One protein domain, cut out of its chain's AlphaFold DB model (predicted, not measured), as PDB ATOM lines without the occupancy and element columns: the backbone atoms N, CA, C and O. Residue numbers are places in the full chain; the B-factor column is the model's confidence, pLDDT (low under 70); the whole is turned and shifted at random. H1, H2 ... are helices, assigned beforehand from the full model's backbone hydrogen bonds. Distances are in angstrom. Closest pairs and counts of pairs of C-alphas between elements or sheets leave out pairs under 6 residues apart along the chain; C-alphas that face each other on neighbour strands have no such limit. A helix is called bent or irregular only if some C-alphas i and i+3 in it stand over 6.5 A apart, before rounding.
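What this domain is: This is residues 83 to 223 of the 224 residues of an uncharacterized protein of Flavobacteriaceae bacterium (UniProt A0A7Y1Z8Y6). Three long helices, H1, H6 and H5, stand side by side with H6 in the middle; H2, paired with H4, lies over one face of this row, and short H3 bridges H2 and H5. The printed part has 141 residues, with six named helices in the order H1 to H6 along the chain that hold 107 of them, and no named strand; its class is all helix. The whole is compact, radius of gyration of the C-alphas 15.6 A, and elongated, 50 by 31 by 27 A.

Where its parts are: H1 is residues 85 to 106, 31.3 A, from C-alpha 85 at (-2.962, 3.463, 21.210). H2 is 111 to 133, 32.1 A; H3 144 to 147; H4 152 to 161; H5 168 to 189, 31.5 A. H6 is 196 to 221, 39.0 A, ending at C-alpha 221 at (-13.198, 4.693, -17.862). H4 and H6 are irregular: C-alphas 155 and 158 are 7.2 A apart, C-alphas 197 and 200 7.3 A.

How they stand to each other: H1 touches H6 at a shallow tilt of 19 degrees, the same way; the closest C-alphas, Leu 86 and Gly 197, are 3.8 A apart. H2 touches H4, closest C-alphas Gly 122 and Phe 154, 4.1 A. H5 and H6 form a hairpin, closest C-alphas Arg 170 and Val 213, 5.6 A. Every O i to N i+4 pair is within hydrogen-bond range in H1, H2 and H5, 4 of 6 in H4 and 20 of 22 in H6; H3 is too short for one.

The domain as a whole: The farthest C-alphas, Asp 136 and Thr 222, are 50.9 A apart. The printed part has no cut and no long link. Residues 136 to 137 and 223 have pLDDT under 70.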
ATOM      1  N   GLY A  83       1.387  -1.609  24.444       93.56
ATOM      2  CA  GLY A  83      -0.042  -1.540  24.728       93.56
ATOM      3  C   GLY A  83      -0.679  -0.184  24.424       93.56
ATOM      4  O   GLY A  83      -1.885  -0.058  24.604       93.56
ATOM      5  N   SER A  84       0.084   0.830  24.007       95.50
ATOM      6  CA  SER A  84      -0.442   2.184  23.813       95.50
ATOM      7  C   SER A  84      -1.231   2.321  22.504       95.50
ATOM      8  O   SER A  84      -0.921   1.638  21.519       95.50
ATOM      9  N   PRO A  85      -2.216   3.236  22.438       96.88
ATOM     10  CA  PRO A  85      -2.962   3.463  21.210       96.88
ATOM     11  C   PRO A  85      -2.075   3.858  20.030       96.88
ATOM     12  O   PRO A  85      -2.281   3.346  18.933       96.88
ATOM     13  N   LEU A  86      -1.055   4.697  20.243       97.12
ATOM     14  CA  LEU A  86      -0.127   5.089  19.180       97.12
ATOM     15  C   LEU A  86       0.563   3.878  18.535       97.12
ATOM     16  O   LEU A  86       0.685   3.825  17.312       97.12
ATOM     17  N   PHE A  87       0.980   2.891  19.333       97.81
ATOM     18  CA  PHE A  87       1.600   1.675  18.806       97.81
ATOM     19  C   PHE A  87       0.591   0.803  18.054       97.81
ATOM     20  O   PHE A  87       0.853   0.385  16.925       97.81
ATOM     21  N   VAL A  88      -0.584   0.562  18.644       98.12
ATOM     22  CA  VAL A  88      -1.619  -0.293  18.043       98.12
ATOM     23  C   VAL A  88      -2.145   0.302  16.737       98.12
ATOM     24  O   VAL A  88      -2.190  -0.386  15.714       98.12
ATOM     25  N   PHE A  89      -2.481   1.591  16.721       98.31
ATOM     26  CA  PHE A  89      -2.902   2.279  15.500       98.31
ATOM     27  C   PHE A  89      -1.751   2.494  14.518       98.31
ATOM     28  O   PHE A  89      -1.990   2.502  13.310       98.31
ATOM     29  N   GLY A  90      -0.507   2.568  14.997       98.44
ATOM     30  CA  GLY A  90       0.696   2.471  14.171       98.44
ATOM     31  C   GLY A  90       0.760   1.156  13.396       98.44
ATOM     32  O   GLY A  90       0.907   1.164  12.174       98.44
ATOM     33  N   LEU A  91       0.567   0.024  14.077       98.44
ATOM     34  CA  LEU A  91       0.558  -1.301  13.453       98.44
ATOM     35  C   LEU A  91      -0.594  -1.456  12.452       98.44
ATOM     36  O   LEU A  91      -0.382  -1.908  11.326       98.44
ATOM     37  N   ILE A  92      -1.803  -1.026  12.825       98.50
ATOM     38  CA  ILE A  92      -2.967  -1.030  11.925       98.50
ATOM     39  C   ILE A  92      -2.704  -0.142  10.701       98.50
ATOM     40  O   ILE A  92      -2.955  -0.561   9.568       98.50
ATOM     41  N   GLY A  93      -2.151   1.056  10.903       98.62
ATOM     42  CA  GLY A  93      -1.772   1.976   9.833       98.62
ATOM     43  C   GLY A  93      -0.762   1.352   8.868       98.62
ATOM     44  O   GLY A  93      -0.977   1.371   7.655       98.62
ATOM     45  N   MET A  94       0.288   0.709   9.387       98.62
ATOM     46  CA  MET A  94       1.268  -0.018   8.571       98.62
ATOM     47  C   MET A  94       0.624  -1.136   7.743       98.62
ATOM     48  O   MET A  94       0.941  -1.275   6.561       98.62
ATOM     49  N   LEU A  95      -0.317  -1.897   8.309       98.50
ATOM     50  CA  LEU A  95      -1.048  -2.934   7.570       98.50
ATOM     51  C   LEU A  95      -1.895  -2.339   6.435       98.50
ATOM     52  O   LEU A  95      -1.857  -2.844   5.309       98.50
ATOM     53  N   ILE A  96      -2.619  -1.245   6.689       98.75
ATOM     54  CA  ILE A  96      -3.395  -0.531   5.659       98.75
ATOM     55  C   ILE A  96      -2.474  -0.066   4.526       98.75
ATOM     56  O   ILE A  96      -2.799  -0.258   3.348       98.75
ATOM     57  N   LEU A  97      -1.319   0.512   4.858       98.69
ATOM     58  CA  LEU A  97      -0.336   0.976   3.878       98.69
ATOM     59  C   LEU A  97       0.261  -0.179   3.074       98.69
ATOM     60  O   LEU A  97       0.325  -0.090   1.848       98.69
ATOM     61  N   PHE A  98       0.614  -1.286   3.726       98.50
ATOM     62  CA  PHE A  98       1.107  -2.494   3.066       98.50
ATOM     63  C   PHE A  98       0.110  -3.019   2.025       98.50
ATOM     64  O   PHE A  98       0.464  -3.223   0.858       98.50
ATOM     65  N   PHE A  99      -1.162  -3.180   2.406       98.38
ATOM     66  CA  PHE A  99      -2.204  -3.618   1.476       98.38
ATOM     67  C   PHE A  99      -2.454  -2.598   0.365       98.38
ATOM     68  O   PHE A  99      -2.664  -2.990  -0.782       98.38
ATOM     69  N   THR A 100      -2.382  -1.303   0.667       98.44
ATOM     70  CA  THR A 100      -2.534  -0.233  -0.329       98.44
ATOM     71  C   THR A 100      -1.413  -0.240  -1.355       98.44
ATOM     72  O   THR A 100      -1.685  -0.181  -2.553       98.44
ATOM     73  N   TYR A 101      -0.167  -0.403  -0.919       98.38
ATOM     74  CA  TYR A 101       0.972  -0.540  -1.817       98.38
ATOM     75  C   TYR A 101       0.856  -1.796  -2.692       98.38
ATOM     76  O   TYR A 101       1.027  -1.728  -3.912       98.38
ATOM     77  N   ARG A 102       0.489  -2.941  -2.098       98.19
ATOM     78  CA  ARG A 102       0.259  -4.197  -2.831       98.19
ATOM     79  C   ARG A 102      -0.825  -4.045  -3.900       98.19
ATOM     80  O   ARG A 102      -0.636  -4.498  -5.029       98.19
ATOM     81  N   ASP A 103      -1.946  -3.427  -3.546       97.69
ATOM     82  CA  ASP A 103      -3.076  -3.178  -4.445       97.69
ATOM     83  C   ASP A 103      -2.669  -2.269  -5.611       97.69
ATOM     84  O   ASP A 103      -2.928  -2.593  -6.774       97.69
ATOM     85  N   PHE A 104      -1.950  -1.183  -5.312       97.31
ATOM     86  CA  PHE A 104      -1.413  -0.263  -6.310       97.31
ATOM     87  C   PHE A 104      -0.495  -0.970  -7.312       97.31
ATOM     88  O   PHE A 104      -0.689  -0.833  -8.520       97.31
ATOM     89  N   ARG A 105       0.452  -1.785  -6.831       97.56
ATOM     90  CA  ARG A 105       1.386  -2.539  -7.685       97.56
ATOM     91  C   ARG A 105       0.688  -3.580  -8.557       97.56
ATOM     92  O   ARG A 105       1.143  -3.837  -9.666       97.56
ATOM     93  N   ARG A 106      -0.399  -4.184  -8.070       95.75
ATOM     94  CA  ARG A 106      -1.153  -5.220  -8.797       95.75
ATOM     95  C   ARG A 106      -2.264  -4.660  -9.683       95.75
ATOM     96  O   ARG A 106      -2.902  -5.437 -10.384       95.75
ATOM     97  N   GLY A 107      -2.543  -3.356  -9.630       93.44
ATOM     98  CA  GLY A 107      -3.685  -2.763 -10.330       93.44
ATOM     99  C   GLY A 107      -5.032  -3.332  -9.867       93.44
ATOM    100  O   GLY A 107      -5.994  -3.345 -10.631       93.44
ATOM    101  N   THR A 108      -5.106  -3.832  -8.631       94.56
ATOM    102  CA  THR A 108      -6.327  -4.386  -8.022       94.56
ATOM    103  C   THR A 108      -6.714  -3.570  -6.796       94.56
ATOM    104  O   THR A 108      -6.092  -2.556  -6.510       94.56
ATOM    105  N   ARG A 109      -7.755  -3.984  -6.067       95.00
ATOM    106  CA  ARG A 109      -8.076  -3.420  -4.753       95.00
ATOM    107  C   ARG A 109      -8.524  -4.493  -3.771       95.00
ATOM    108  O   ARG A 109      -9.272  -5.411  -4.120       95.00
ATOM    109  N   SER A 110      -8.128  -4.327  -2.521       97.00
ATOM    110  CA  SER A 110      -8.529  -5.138  -1.379       97.00
ATOM    111  C   SER A 110      -9.914  -4.717  -0.883       97.00
ATOM    112  O   SER A 110     -10.052  -3.928   0.044       97.00
ATOM    113  N   ARG A 111     -10.962  -5.279  -1.499       96.56
ATOM    114  CA  ARG A 111     -12.376  -4.975  -1.184       96.56
ATOM    115  C   ARG A 111     -12.739  -5.218   0.282       96.56
ATOM    116  O   ARG A 111     -13.526  -4.469   0.841       96.56
ATOM    117  N   PHE A 112     -12.159  -6.254   0.888       97.19
ATOM    118  CA  PHE A 112     -12.373  -6.578   2.298       97.19
ATOM    119  C   PHE A 112     -11.833  -5.483   3.223       97.19
ATOM    120  O   PHE A 112     -12.545  -5.042   4.117       97.19
ATOM    121  N   LEU A 113     -10.621  -4.986   2.947       98.00
ATOM    122  CA  LEU A 113     -10.043  -3.858   3.674       98.00
ATOM    123  C   LEU A 113     -10.934  -2.617   3.550       98.00
ATOM    124  O   LEU A 113     -11.240  -1.982   4.554       98.00
ATOM    125  N   ASP A 114     -11.388  -2.306   2.334       97.81
ATOM    126  CA  ASP A 114     -12.257  -1.150   2.097       97.81
ATOM    127  C   ASP A 114     -13.572  -1.255   2.891       97.81
ATOM    128  O   ASP A 114     -13.995  -0.287   3.522       97.81
ATOM    129  N   SER A 115     -14.204  -2.434   2.892       98.00
ATOM    130  CA  SER A 115     -15.430  -2.683   3.657       98.00
ATOM    131  C   SER A 115     -15.206  -2.607   5.165       98.00
ATOM    132  O   SER A 115     -16.034  -2.005   5.841       98.00
ATOM    133  N   ILE A 116     -14.104  -3.148   5.696       98.25
ATOM    134  CA  ILE A 116     -13.778  -3.030   7.128       98.25
ATOM    135  C   ILE A 116     -13.589  -1.567   7.517       98.25
ATOM    136  O   ILE A 116     -14.170  -1.127   8.504       98.25
ATOM    137  N   LEU A 117     -12.829  -0.792   6.736       98.25
ATOM    138  CA  LEU A 117     -12.604   0.624   7.034       98.25
ATOM    139  C   LEU A 117     -13.922   1.402   7.076       98.25
ATOM    140  O   LEU A 117     -14.148   2.172   8.006       98.25
ATOM    141  N   PHE A 118     -14.814   1.172   6.110       98.50
ATOM    142  CA  PHE A 118     -16.135   1.805   6.082       98.50
ATOM    143  C   PHE A 118     -17.026   1.338   7.239       98.50
ATOM    144  O   PHE A 118     -17.700   2.151   7.862       98.50
ATOM    145  N   PHE A 119     -16.996   0.044   7.564       98.62
ATOM    146  CA  PHE A 119     -17.753  -0.510   8.681       98.62
ATOM    147  C   PHE A 119     -17.312   0.091  10.015       98.62
ATOM    148  O   PHE A 119     -18.144   0.627  10.735       98.62
ATOM    149  N   CYS A 120     -16.015   0.055  10.328       98.31
ATOM    150  CA  CYS A 120     -15.492   0.539  11.604       98.31
ATOM    151  C   CYS A 120     -15.690   2.049  11.762       98.31
ATOM    152  O   CYS A 120     -16.213   2.486  12.782       98.31
ATOM    153  N   THR A 121     -15.330   2.849  10.753       98.31
ATOM    154  CA  THR A 121     -15.512   4.314  10.821       98.31
ATOM    155  C   THR A 121     -16.986   4.705  10.869       98.31
ATOM    156  O   THR A 121     -17.348   5.620  11.601       98.31
ATOM    157  N   GLY A 122     -17.848   3.989  10.144       98.44
ATOM    158  CA  GLY A 122     -19.290   4.197  10.187       98.44
ATOM    159  C   GLY A 122     -19.904   3.815  11.528       98.44
ATOM    160  O   GLY A 122     -20.719   4.564  12.052       98.44
ATOM    161  N   LEU A 123     -19.486   2.689  12.110       98.44
ATOM    162  CA  LEU A 123     -19.956   2.236  13.418       98.44
ATOM    163  C   LEU A 123     -19.548   3.212  14.526       98.44
ATOM    164  O   LEU A 123     -20.390   3.595  15.331       98.44
ATOM    165  N   ILE A 124     -18.291   3.668  14.527       97.88
ATOM    166  CA  ILE A 124     -17.829   4.717  15.448       97.88
ATOM    167  C   ILE A 124     -18.651   5.991  15.232       97.88
ATOM    168  O   ILE A 124     -19.132   6.574  16.196       97.88
ATOM    169  N   GLY A 125     -18.896   6.380  13.980       97.50
ATOM    170  CA  GLY A 125     -19.730   7.535  13.659       97.50
ATOM    171  C   GLY A 125     -21.160   7.435  14.176       97.50
ATOM    172  O   GLY A 125     -21.704   8.425  14.652       97.50
ATOM    173  N   ILE A 126     -21.766   6.247  14.114       97.06
ATOM    174  CA  ILE A 126     -23.095   5.991  14.686       97.06
ATOM    175  C   ILE A 126     -23.050   6.136  16.207       97.06
ATOM    176  O   ILE A 126     -23.916   6.799  16.765       97.06
ATOM    177  N   ILE A 127     -22.040   5.569  16.873       95.06
ATOM    178  CA  ILE A 127     -21.875   5.703  18.328       95.06
ATOM    179  C   ILE A 127     -21.742   7.181  18.714       95.06
ATOM    180  O   ILE A 127     -22.440   7.635  19.614       95.06
ATOM    181  N   LEU A 128     -20.915   7.950  18.001       94.44
ATOM    182  CA  LEU A 128     -20.754   9.387  18.244       94.44
ATOM    183  C   LEU A 128     -22.039  10.177  17.974       94.44
ATOM    184  O   LEU A 128     -22.377  11.072  18.740       94.44
ATOM    185  N   LEU A 129     -22.784   9.831  16.920       93.12
ATOM    186  CA  LEU A 129     -24.072  10.458  16.619       93.12
ATOM    187  C   LEU A 129     -25.095  10.194  17.728       93.12
ATOM    188  O   LEU A 129     -25.833  11.101  18.102       93.12
ATOM    189  N   LEU A 130     -25.128   8.970  18.261       91.88
ATOM    190  CA  LEU A 130     -25.995   8.608  19.382       91.88
ATOM    191  C   LEU A 130     -25.582   9.337  20.661       91.88
ATOM    192  O   LEU A 130     -26.446   9.870  21.343       91.88
ATOM    193  N   LEU A 131     -24.283   9.419  20.960       88.75
ATOM    194  CA  LEU A 131     -23.800  10.196  22.101       88.75
ATOM    195  C   LEU A 131     -24.198  11.667  21.987       88.75
ATOM    196  O   LEU A 131     -24.588  12.254  22.988       88.75
ATOM    197  N   TRP A 132     -24.143  12.239  20.786       85.69
ATOM    198  CA  TRP A 132     -24.515  13.633  20.567       85.69
ATOM    199  C   TRP A 132     -26.033  13.863  20.656       85.69
ATOM    200  O   TRP A 132     -26.471  14.786  21.332       85.69
ATOM    201  N   VAL A 133     -26.854  13.061  19.973       85.31
ATOM    202  CA  VAL A 133     -28.291  13.366  19.799       85.31
ATOM    203  C   VAL A 133     -29.187  12.645  20.804       85.31
ATOM    204  O   VAL A 133     -30.256  13.146  21.138       85.31
ATOM    205  N   ALA A 134     -28.796  11.455  21.260       77.31
ATOM    206  CA  ALA A 134     -29.652  10.583  22.064       77.31
ATOM    207  C   ALA A 134     -29.382  10.672  23.573       77.31
ATOM    208  O   ALA A 134     -29.980   9.913  24.333       77.31
ATOM    209  N   THR A 135     -28.487  11.558  24.016       73.88
ATOM    210  CA  THR A 135     -28.183  11.741  25.440       73.88
ATOM    211  C   THR A 135     -28.285  13.210  25.830       73.88
ATOM    212  O   THR A 135     -27.949  14.084  25.036       73.88
ATOM    213  N   ASP A 136     -28.684  13.487  27.073       68.12
ATOM    214  CA  ASP A 136     -28.683  14.845  27.642       68.12
ATOM    215  C   ASP A 136     -27.260  15.348  27.975       68.12
ATOM    216  O   ASP A 136     -27.073  16.363  28.650       68.12
ATOM    217  N   HIS A 137     -26.217  14.644  27.516       67.75
ATOM    218  CA  HIS A 137     -24.833  15.041  27.724       67.75
ATOM    219  C   HIS A 137     -24.428  16.125  26.726       67.75
ATOM    220  O   HIS A 137     -23.815  15.859  25.696       67.75
ATOM    221  N   SER A 138     -24.666  17.384  27.091       73.44
ATOM    222  CA  SER A 138     -24.116  18.551  26.383       73.44
ATOM    223  C   SER A 138     -22.594  18.478  26.178       73.44
ATOM    224  O   SER A 138     -22.067  19.061  25.232       73.44
ATOM    225  N   ALA A 139     -21.893  17.712  27.021       74.75
ATOM    226  CA  ALA A 139     -20.455  17.486  26.948       74.75
ATOM    227  C   ALA A 139     -19.982  16.775  25.664       74.75
ATOM    228  O   ALA A 139     -18.815  16.906  25.315       74.75
ATOM    229  N   THR A 140     -20.840  16.040  24.953       83.62
ATOM    230  CA  THR A 140     -20.473  15.325  23.710       83.62
ATOM    231  C   THR A 140     -20.937  16.055  22.444       83.62
ATOM    232  O   THR A 140     -20.776  15.545  21.330       83.62
ATOM    233  N   ALA A 141     -21.524  17.248  22.588       82.44
ATOM    234  CA  ALA A 141     -21.987  18.049  21.464       82.44
ATOM    235  C   ALA A 141     -20.821  18.602  20.629       82.44
ATOM    236  O   ALA A 141     -19.718  18.817  21.126       82.44
ATOM    237  N   ASN A 142     -21.078  18.869  19.342       88.38
ATOM    238  CA  ASN A 142     -20.079  19.399  18.399       88.38
ATOM    239  C   ASN A 142     -18.806  18.535  18.298       88.38
ATOM    240  O   ASN A 142     -17.701  19.042  18.117       88.38
ATOM    241  N   ASN A 143     -18.955  17.213  18.404       94.88
ATOM    242  CA  ASN A 143     -17.829  16.291  18.356       94.88
ATOM    243  C   ASN A 143     -17.323  16.083  16.918       94.88
ATOM    244  O   ASN A 143     -17.844  15.279  16.137       94.88
ATOM    245  N   TYR A 144     -16.238  16.772  16.567       96.38
ATOM    246  CA  TYR A 144     -15.642  16.724  15.233       96.38
ATOM    247  C   TYR A 144     -14.885  15.422  14.932       96.38
ATOM    248  O   TYR A 144     -14.386  15.264  13.816       96.38
ATOM    249  N   ASN A 145     -14.868  14.428  15.834       97.44
ATOM    250  CA  ASN A 145     -14.440  13.069  15.466       97.44
ATOM    251  C   ASN A 145     -15.354  12.451  14.392       97.44
ATOM    252  O   ASN A 145     -14.924  11.566  13.653       97.44
ATOM    253  N   MET A 146     -16.568  12.980  14.200       96.38
ATOM    254  CA  MET A 146     -17.437  12.622  13.073       96.38
ATOM    255  C   MET A 146     -16.851  12.946  11.690       96.38
ATOM    256  O   MET A 146     -17.315  12.391  10.693       96.38
ATOM    257  N   LEU A 147     -15.840  13.821  11.595       97.81
ATOM    258  CA  LEU A 147     -15.187  14.150  10.324       97.81
ATOM    259  C   LEU A 147     -14.417  12.953   9.746       97.81
ATOM    260  O   LEU A 147     -14.441  12.728   8.538       97.81
ATOM    261  N   TRP A 148     -13.766  12.154  10.597       97.81
ATOM    262  CA  TRP A 148     -13.092  10.921  10.175       97.81
ATOM    263  C   TRP A 148     -13.978   9.681  10.373       97.81
ATOM    264  O   TRP A 148     -13.925   8.746   9.570       97.81
ATOM    265  N   ALA A 149     -14.830   9.683  11.401       97.75
ATOM    266  CA  ALA A 149     -15.804   8.639  11.701       97.75
ATOM    267  C   ALA A 149     -17.198   9.036  11.194       97.75
ATOM    268  O   ALA A 149     -18.123   9.269  11.968       97.75
ATOM    269  N   PHE A 150     -17.359   9.165   9.879       97.94
ATOM    270  CA  PHE A 150     -18.622   9.636   9.316       97.94
ATOM    271  C   PHE A 150     -19.689   8.518   9.315       97.94
ATOM    272  O   PHE A 150     -19.462   7.477   8.688       97.94
ATOM    273  N   PRO A 151     -20.870   8.694   9.951       97.00
ATOM    274  CA  PRO A 151     -21.831   7.606  10.191       97.00
ATOM    275  C   PRO A 151     -22.343   6.934   8.909       97.00
ATOM    276  O   PRO A 151     -22.548   5.719   8.873       97.00
ATOM    277  N   PHE A 152     -22.476   7.683   7.810       97.25
ATOM    278  CA  PHE A 152     -22.927   7.125   6.530       97.25
ATOM    279  C   PHE A 152     -21.934   6.140   5.892       97.25
ATOM    280  O   PHE A 152     -22.329   5.381   5.001       97.25
ATOM    281  N   ASN A 153     -20.688   6.056   6.381       98.25
ATOM    282  CA  ASN A 153     -19.759   5.001   5.969       98.25
ATOM    283  C   ASN A 153     -20.347   3.608   6.223       98.25
ATOM    284  O   ASN A 153     -20.166   2.723   5.387       98.25
ATOM    285  N   PHE A 154     -21.133   3.444   7.294       97.81
ATOM    286  CA  PHE A 154     -21.774   2.179   7.645       97.81
ATOM    287  C   PHE A 154     -22.755   1.711   6.561       97.81
ATOM    288  O   PHE A 154     -22.724   0.557   6.134       97.81
ATOM    289  N   LEU A 155     -23.580   2.624   6.034       96.38
ATOM    290  CA  LEU A 155     -24.518   2.309   4.947       96.38
ATOM    291  C   LEU A 155     -23.782   1.887   3.670       96.38
ATOM    292  O   LEU A 155     -24.280   1.082   2.877       96.38
ATOM    293  N   PHE A 156     -22.586   2.432   3.451       96.88
ATOM    294  CA  PHE A 156     -21.815   2.214   2.233       96.88
ATOM    295  C   PHE A 156     -20.759   1.110   2.351       96.88
ATOM    296  O   PHE A 156     -20.113   0.799   1.348       96.88
ATOM    297  N   THR A 157     -20.663   0.424   3.495       96.69
ATOM    298  CA  THR A 157     -19.812  -0.759   3.719       96.69
ATOM    299  C   THR A 157     -19.988  -1.828   2.641       96.69
ATOM    300  O   THR A 157     -19.013  -2.320   2.061       96.69
ATOM    301  N   PHE A 158     -21.237  -2.169   2.311       94.56
ATOM    302  CA  PHE A 158     -21.521  -3.157   1.266       94.56
ATOM    303  C   PHE A 158     -21.314  -2.586  -0.137       94.56
ATOM    304  O   PHE A 158     -20.895  -3.305  -1.045       94.56
ATOM    305  N   ALA A 159     -21.586  -1.292  -0.335       95.00
ATOM    306  CA  ALA A 159     -21.421  -0.629  -1.625       95.00
ATOM    307  C   ALA A 159     -19.948  -0.597  -2.056       95.00
ATOM    308  O   ALA A 159     -19.645  -0.921  -3.210       95.00
ATOM    309  N   ILE A 160     -19.030  -0.286  -1.133       95.69
ATOM    310  CA  ILE A 160     -17.589  -0.287  -1.401       95.69
ATOM    311  C   ILE A 160     -17.036  -1.701  -1.605       95.69
ATOM    312  O   ILE A 160     -16.120  -1.874  -2.405       95.69
ATOM    313  N   GLY A 161     -17.635  -2.736  -1.011       94.31
ATOM    314  CA  GLY A 161     -17.206  -4.136  -1.169       94.31
ATOM    315  C   GLY A 161     -17.521  -4.783  -2.531       94.31
ATOM    316  O   GLY A 161     -16.996  -5.854  -2.862       94.31
ATOM    317  N   ARG A 162     -18.360  -4.158  -3.370       93.19
ATOM    318  CA  ARG A 162     -18.769  -4.719  -4.678       93.19
ATOM    319  C   ARG A 162     -17.612  -4.773  -5.676       93.19
ATOM    320  O   ARG A 162     -16.784  -3.878  -5.709       93.19
ATOM    321  N   LYS A 163     -17.556  -5.773  -6.565       89.44
ATOM    322  CA  LYS A 163     -16.501  -5.848  -7.607       89.44
ATOM    323  C   LYS A 163     -16.487  -4.601  -8.508       89.44
ATOM    324  O   LYS A 163     -15.420  -4.059  -8.793       89.44
ATOM    325  N   PHE A 164     -17.676  -4.116  -8.856       87.94
ATOM    326  CA  PHE A 164     -17.906  -2.904  -9.641       87.94
ATOM    327  C   PHE A 164     -18.785  -1.933  -8.834       87.94
ATOM    328  O   PHE A 164     -20.015  -2.011  -8.897       87.94
ATOM    329  N   PRO A 165     -18.190  -1.083  -7.983       89.25
ATOM    330  CA  PRO A 165     -18.943  -0.094  -7.222       89.25
ATOM    331  C   PRO A 165     -19.514   0.994  -8.143       89.25
ATOM    332  O   PRO A 165     -18.985   1.282  -9.217       89.25
ATOM    333  N   LYS A 166     -20.611   1.624  -7.712       91.06
ATOM    334  CA  LYS A 166     -21.281   2.683  -8.480       91.06
ATOM    335  C   LYS A 166     -20.375   3.918  -8.618       91.06
ATOM    336  O   LYS A 166     -19.662   4.277  -7.684       91.06
ATOM    337  N   ARG A 167     -20.471   4.635  -9.749       90.31
ATOM    338  CA  ARG A 167     -19.639   5.822 -10.060       90.31
ATOM    339  C   ARG A 167     -19.714   6.934  -8.999       90.31
ATOM    340  O   ARG A 167     -18.726   7.634  -8.786       90.31
ATOM    341  N   TRP A 168     -20.853   7.091  -8.317       94.31
ATOM    342  CA  TRP A 168     -21.022   8.099  -7.262       94.31
ATOM    343  C   TRP A 168     -20.135   7.838  -6.037       94.31
ATOM    344  O   TRP A 168     -19.759   8.788  -5.357       94.31
ATOM    345  N   LEU A 169     -19.720   6.589  -5.796       95.88
ATOM    346  CA  LEU A 169     -18.901   6.236  -4.636       95.88
ATOM    347  C   LEU A 169     -17.520   6.901  -4.684       95.88
ATOM    348  O   LEU A 169     -16.959   7.244  -3.652       95.88
ATOM    349  N   ARG A 170     -17.003   7.188  -5.887       96.44
ATOM    350  CA  ARG A 170     -15.798   8.011  -6.045       96.44
ATOM    351  C   ARG A 170     -16.002   9.420  -5.485       96.44
ATOM    352  O   ARG A 170     -15.126   9.917  -4.790       96.44
ATOM    353  N   LYS A 171     -17.141  10.058  -5.788       97.44
ATOM    354  CA  LYS A 171     -17.469  11.398  -5.265       97.44
ATOM    355  C   LYS A 171     -17.609  11.361  -3.742       97.44
ATOM    356  O   LYS A 171     -17.124  12.263  -3.077       97.44
ATOM    357  N   TYR A 172     -18.194  10.291  -3.207       98.25
ATOM    358  CA  TYR A 172     -18.291  10.077  -1.766       98.25
ATOM    359  C   TYR A 172     -16.918   9.966  -1.084       98.25
ATOM    360  O   TYR A 172     -16.686  10.622  -0.079       98.25
ATOM    361  N   ILE A 173     -15.968   9.212  -1.649       98.19
ATOM    362  CA  ILE A 173     -14.609   9.117  -1.079       98.19
ATOM    363  C   ILE A 173     -13.874  10.463  -1.155       98.19
ATOM    364  O   ILE A 173     -13.159  10.818  -0.224       98.19
ATOM    365  N   VAL A 174     -14.068  11.238  -2.230       98.56
ATOM    366  CA  VAL A 174     -13.548  12.617  -2.298       98.56
ATOM    367  C   VAL A 174     -14.152  13.477  -1.188       98.56
ATOM    368  O   VAL A 174     -13.423  14.214  -0.539       98.56
ATOM    369  N   PHE A 175     -15.452  13.349  -0.923       98.56
ATOM    370  CA  PHE A 175     -16.092  14.016   0.208       98.56
ATOM    371  C   PHE A 175     -15.468  13.604   1.555       98.56
ATOM    372  O   PHE A 175     -15.136  14.482   2.342       98.56
ATOM    373  N   LEU A 176     -15.195  12.314   1.791       98.62
ATOM    374  CA  LEU A 176     -14.490  11.871   3.006       98.62
ATOM    375  C   LEU A 176     -13.084  12.477   3.130       98.62
ATOM    376  O   LEU A 176     -12.683  12.877   4.218       98.62
ATOM    377  N   LEU A 177     -12.338  12.589   2.026       98.69
ATOM    378  CA  LEU A 177     -11.035  13.265   2.019       98.69
ATOM    379  C   LEU A 177     -11.153  14.751   2.380       98.69
ATOM    380  O   LEU A 177     -10.298  15.267   3.094       98.69
ATOM    381  N   LEU A 178     -12.209  15.430   1.924       98.69
ATOM    382  CA  LEU A 178     -12.483  16.816   2.310       98.69
ATOM    383  C   LEU A 178     -12.809  16.928   3.804       98.69
ATOM    384  O   LEU A 178     -12.313  17.845   4.453       98.69
ATOM    385  N   LEU A 179     -13.568  15.984   4.370       98.62
ATOM    386  CA  LEU A 179     -13.805  15.943   5.817       98.62
ATOM    387  C   LEU A 179     -12.507  15.711   6.602       98.62
ATOM    388  O   LEU A 179     -12.273  16.385   7.600       98.62
ATOM    389  N   MET A 180     -11.622  14.825   6.135       98.44
ATOM    390  CA  MET A 180     -10.302  14.633   6.750       98.44
ATOM    391  C   MET A 180      -9.417  15.883   6.636       98.44
ATOM    392  O   MET A 180      -8.666  16.186   7.558       98.44
ATOM    393  N   ALA A 181      -9.508  16.640   5.542       98.38
ATOM    394  CA  ALA A 181      -8.816  17.922   5.424       98.38
ATOM    395  C   ALA A 181      -9.384  18.966   6.405       98.38
ATOM    396  O   ALA A 181      -8.622  19.685   7.048       98.38
ATOM    397  N   LEU A 182     -10.710  19.006   6.579       98.31
ATOM    398  CA  LEU A 182     -11.368  19.862   7.567       98.31
ATOM    399  C   LEU A 182     -10.988  19.476   9.005       98.31
ATOM    400  O   LEU A 182     -10.771  20.348   9.837       98.31
ATOM    401  N   MET A 183     -10.828  18.181   9.284       97.69
ATOM    402  CA  MET A 183     -10.332  17.673  10.567       97.69
ATOM    403  C   MET A 183      -8.938  18.232  10.879       97.69
ATOM    404  O   MET A 183      -8.696  18.737  11.972       97.69
ATOM    405  N   VAL A 184      -8.034  18.208   9.897       97.44
ATOM    406  CA  VAL A 184      -6.696  18.801  10.031       97.44
ATOM    407  C   VAL A 184      -6.791  20.311  10.281       97.44
ATOM    408  O   VAL A 184      -6.117  20.822  11.172       97.44
ATOM    409  N   LEU A 185      -7.671  21.021   9.567       97.94
ATOM    410  CA  LEU A 185      -7.921  22.447   9.801       97.94
ATOM    411  C   LEU A 185      -8.415  22.724  11.232       97.94
ATOM    412  O   LEU A 185      -7.937  23.662  11.867       97.94
ATOM    413  N   HIS A 186      -9.334  21.911  11.761       96.75
ATOM    414  CA  HIS A 186      -9.847  22.056  13.131       96.75
ATOM    415  C   HIS A 186      -8.752  21.853  14.185       96.75
ATOM    416  O   HIS A 186      -8.721  22.589  15.168       96.75
ATOM    417  N   SER A 187      -7.819  20.925  13.950       95.94
ATOM    418  CA  SER A 187      -6.658  20.740  14.830       95.94
ATOM    419  C   SER A 187      -5.725  21.951  14.802       95.94
ATOM    420  O   SER A 187      -5.337  22.447  15.856       95.94
ATOM    421  N   PHE A 188      -5.422  22.497  13.620       95.38
ATOM    422  CA  PHE A 188      -4.545  23.670  13.503       95.38
ATOM    423  C   PHE A 188      -5.152  24.955  14.069       95.38
ATOM    424  O   PHE A 188      -4.432  25.778  14.624       95.38
ATOM    425  N   THR A 189      -6.461  25.142  13.921       95.56
ATOM    426  CA  THR A 189      -7.173  26.332  14.418       95.56
ATOM    427  C   THR A 189      -7.521  26.250  15.904       95.56
ATOM    428  O   THR A 189      -7.956  27.244  16.476       95.56
ATOM    429  N   GLY A 190      -7.338  25.086  16.533       93.38
ATOM    430  CA  GLY A 190      -7.689  24.862  17.934       93.38
ATOM    431  C   GLY A 190      -9.178  24.610  18.180       93.38
ATOM    432  O   GLY A 190      -9.573  24.496  19.332       93.38
ATOM    433  N   VAL A 191      -9.998  24.482  17.127       95.25
ATOM    434  CA  VAL A 191     -11.431  24.148  17.248       95.25
ATOM    435  C   VAL A 191     -11.626  22.787  17.914       95.25
ATOM    436  O   VAL A 191     -12.521  22.624  18.736       95.25
ATOM    437  N   GLN A 192     -10.806  21.802  17.545       96.56
ATOM    438  CA  GLN A 192     -10.748  20.516  18.232       96.56
ATOM    439  C   GLN A 192      -9.390  19.862  17.997       96.56
ATOM    440  O   GLN A 192      -8.971  19.703  16.849       96.56
ATOM    441  N   GLN A 193      -8.743  19.407  19.066       95.75
ATOM    442  CA  GLN A 193      -7.586  18.525  18.982       95.75
ATOM    443  C   GLN A 193      -8.023  17.063  18.868       95.75
ATOM    444  O   GLN A 193      -9.023  16.622  19.441       95.75
ATOM    445  N   PHE A 194      -7.255  16.286  18.112       96.12
ATOM    446  CA  PHE A 194      -7.503  14.862  17.915       96.12
ATOM    447  C   PHE A 194      -6.440  14.051  18.645       96.12
ATOM    448  O   PHE A 194      -5.276  14.451  18.699       96.12
ATOM    449  N   ALA A 195      -6.835  12.900  19.190       95.75
ATOM    450  CA  ALA A 195      -5.928  12.047  19.945       95.75
ATOM    451  C   ALA A 195      -4.699  11.678  19.101       95.75
ATOM    452  O   ALA A 195      -4.826  11.089  18.021       95.75
ATOM    453  N   ILE A 196      -3.499  11.966  19.615       93.38
ATOM    454  CA  ILE A 196      -2.237  11.713  18.902       93.38
ATOM    455  C   ILE A 196      -2.070  10.237  18.518       93.38
ATOM    456  O   ILE A 196      -1.475   9.923  17.488       93.38
ATOM    457  N   GLY A 197      -2.664   9.331  19.302       94.88
ATOM    458  CA  GLY A 197      -2.682   7.897  19.024       94.88
ATOM    459  C   GLY A 197      -3.264   7.544  17.652       94.88
ATOM    460  O   GLY A 197      -2.833   6.562  17.055       94.88
ATOM    461  N   PHE A 198      -4.178   8.349  17.099       96.56
ATOM    462  CA  PHE A 198      -4.752   8.107  15.772       96.56
ATOM    463  C   PHE A 198      -3.926   8.633  14.607       96.56
ATOM    464  O   PHE A 198      -4.228   8.286  13.464       96.56
ATOM    465  N   LEU A 199      -2.888   9.436  14.846       96.38
ATOM    466  CA  LEU A 199      -2.138  10.076  13.767       96.38
ATOM    467  C   LEU A 199      -1.646   9.074  12.696       96.38
ATOM    468  O   LEU A 199      -1.889   9.324  11.509       96.38
ATOM    469  N   PRO A 200      -1.065   7.904  13.048       98.00
ATOM    470  CA  PRO A 200      -0.671   6.911  12.048       98.00
ATOM    471  C   PRO A 200      -1.857   6.344  11.253       98.00
ATOM    472  O   PRO A 200      -1.749   6.119  10.043       98.00
ATOM    473  N   LEU A 201      -3.002   6.134  11.913       98.25
ATOM    474  CA  LEU A 201      -4.216   5.626  11.278       98.25
ATOM    475  C   LEU A 201      -4.791   6.647  10.289       98.25
ATOM    476  O   LEU A 201      -5.133   6.273   9.168       98.25
ATOM    477  N   PHE A 202      -4.858   7.927  10.663       98.38
ATOM    478  CA  PHE A 202      -5.355   8.993   9.789       98.38
ATOM    479  C   PHE A 202      -4.513   9.130   8.523       98.38
ATOM    480  O   PHE A 202      -5.065   9.194   7.422       98.38
ATOM    481  N   ILE A 203      -3.185   9.090   8.649       98.56
ATOM    482  CA  ILE A 203      -2.278   9.121   7.494       98.56
ATOM    483  C   ILE A 203      -2.548   7.920   6.576       98.56
ATOM    484  O   ILE A 203      -2.720   8.080   5.364       98.56
ATOM    485  N   ALA A 204      -2.650   6.717   7.146       98.69
ATOM    486  CA  ALA A 204      -2.910   5.504   6.379       98.69
ATOM    487  C   ALA A 204      -4.278   5.524   5.674       98.69
ATOM    488  O   ALA A 204      -4.382   5.130   4.509       98.69
ATOM    489  N   MET A 205      -5.319   6.023   6.345       98.56
ATOM    490  CA  MET A 205      -6.659   6.191   5.776       98.56
ATOM    491  C   MET A 205      -6.673   7.199   4.624       98.56
ATOM    492  O   MET A 205      -7.228   6.896   3.569       98.56
ATOM    493  N   ALA A 206      -6.019   8.355   4.778       98.69
ATOM    494  CA  ALA A 206      -5.938   9.364   3.723       98.69
ATOM    495  C   ALA A 206      -5.255   8.803   2.466       98.69
ATOM    496  O   ALA A 206      -5.786   8.920   1.357       98.69
ATOM    497  N   ILE A 207      -4.126   8.106   2.635       98.75
ATOM    498  CA  ILE A 207      -3.416   7.438   1.533       98.75
ATOM    499  C   ILE A 207      -4.308   6.374   0.878       98.75
ATOM    500  O   ILE A 207      -4.395   6.312  -0.354       98.75
ATOM    501  N   ARG A 208      -5.022   5.564   1.673       98.62
ATOM    502  CA  ARG A 208      -5.964   4.564   1.151       98.62
ATOM    503  C   ARG A 208      -7.074   5.211   0.325       98.62
ATOM    504  O   ARG A 208      -7.380   4.727  -0.765       98.62
ATOM    505  N   TYR A 209      -7.677   6.290   0.810       98.56
ATOM    506  CA  TYR A 209      -8.751   6.992   0.108       98.56
ATOM    507  C   TYR A 209      -8.263   7.639  -1.191       98.56
ATOM    508  O   TYR A 209      -8.930   7.491  -2.218       98.56
ATOM    509  N   LEU A 210      -7.077   8.255  -1.203       98.62
ATOM    510  CA  LEU A 210      -6.448   8.773  -2.426       98.62
ATOM    511  C   LEU A 210      -6.237   7.666  -3.468       98.62
ATOM    512  O   LEU A 210      -6.601   7.827  -4.639       98.62
ATOM    513  N   PHE A 211      -5.723   6.511  -3.037       98.44
ATOM    514  CA  PHE A 211      -5.595   5.330  -3.888       98.44
ATOM    515  C   PHE A 211      -6.950   4.899  -4.476       98.44
ATOM    516  O   PHE A 211      -7.057   4.693  -5.690       98.44
ATOM    517  N   LEU A 212      -8.001   4.813  -3.654       97.75
ATOM    518  CA  LEU A 212      -9.338   4.413  -4.106       97.75
ATOM    519  C   LEU A 212      -9.937   5.400  -5.113       97.75
ATOM    520  O   LEU A 212     -10.525   4.964  -6.104       97.75
ATOM    521  N   VAL A 213      -9.765   6.711  -4.926       97.81
ATOM    522  CA  VAL A 213     -10.216   7.720  -5.903       97.81
ATOM    523  C   VAL A 213      -9.570   7.476  -7.269       97.81
ATOM    524  O   VAL A 213     -10.269   7.458  -8.290       97.81
ATOM    525  N   GLY A 214      -8.256   7.233  -7.291       96.31
ATOM    526  CA  GLY A 214      -7.510   6.917  -8.509       96.31
ATOM    527  C   GLY A 214      -7.968   5.609  -9.160       96.31
ATOM    528  O   GLY A 214      -8.226   5.574 -10.366       96.31
ATOM    529  N   PHE A 215      -8.133   4.550  -8.364       95.69
ATOM    530  CA  PHE A 215      -8.592   3.243  -8.838       95.69
ATOM    531  C   PHE A 215      -9.996   3.319  -9.457       95.69
ATOM    532  O   PHE A 215     -10.208   2.880 -10.588       95.69
ATOM    533  N   LEU A 216     -10.952   3.940  -8.759       94.62
ATOM    534  CA  LEU A 216     -12.335   4.069  -9.226       94.62
ATOM    535  C   LEU A 216     -12.459   4.958 -10.467       94.62
ATOM    536  O   LEU A 216     -13.341   4.736 -11.296       94.62
ATOM    537  N   LYS A 217     -11.581   5.957 -10.628       93.62
ATOM    538  CA  LYS A 217     -11.510   6.757 -11.860       93.62
ATOM    539  C   LYS A 217     -11.119   5.896 -13.060       93.62
ATOM    540  O   LYS A 217     -11.794   5.986 -14.081       93.62
ATOM    541  N   LYS A 218     -10.087   5.057 -12.928       90.75
ATOM    542  CA  LYS A 218      -9.651   4.141 -13.996       90.75
ATOM    543  C   LYS A 218     -10.738   3.119 -14.329       90.75
ATOM    544  O   LYS A 218     -11.094   2.975 -15.489       90.75
ATOM    545  N   GLN A 219     -11.333   2.497 -13.310       87.31
ATOM    546  CA  GLN A 219     -12.390   1.499 -13.497       87.31
ATOM    547  C   GLN A 219     -13.630   2.066 -14.207       87.31
ATOM    548  O   GLN A 219     -14.243   1.379 -15.017       87.31
ATOM    549  N   ALA A 220     -14.000   3.320 -13.925       84.38
ATOM    550  CA  ALA A 220     -15.125   3.976 -14.590       84.38
ATOM    551  C   ALA A 220     -14.860   4.284 -16.073       84.38
ATOM    552  O   ALA A 220     -15.823   4.358 -16.830       84.38
ATOM    553  N   ALA A 221     -13.594   4.465 -16.471       81.62
ATOM    554  CA  ALA A 221     -13.198   4.693 -17.862       81.62
ATOM    555  C   ALA A 221     -13.162   3.397 -18.692       81.62
ATOM    556  O   ALA A 221     -13.277   3.452 -19.908       81.62
ATOM    557  N   THR A 222     -13.015   2.243 -18.037       77.31
ATOM    558  CA  THR A 222     -12.980   0.916 -18.675       77.31
ATOM    559  C   THR A 222     -14.310   0.160 -18.588       77.31
ATOM    560  O   THR A 222     -14.386  -0.985 -19.021       77.31
ATOM    561  N   ALA A 223     -15.328   0.737 -17.943       66.25
ATOM    562  CA  ALA A 223     -16.646   0.121 -17.838       66.25
ATOM    563  C   ALA A 223     -17.420   0.331 -19.156       66.25
ATOM    564  O   ALA A 223     -17.443   1.479 -19.611       66.25
TER     565      ALA A 223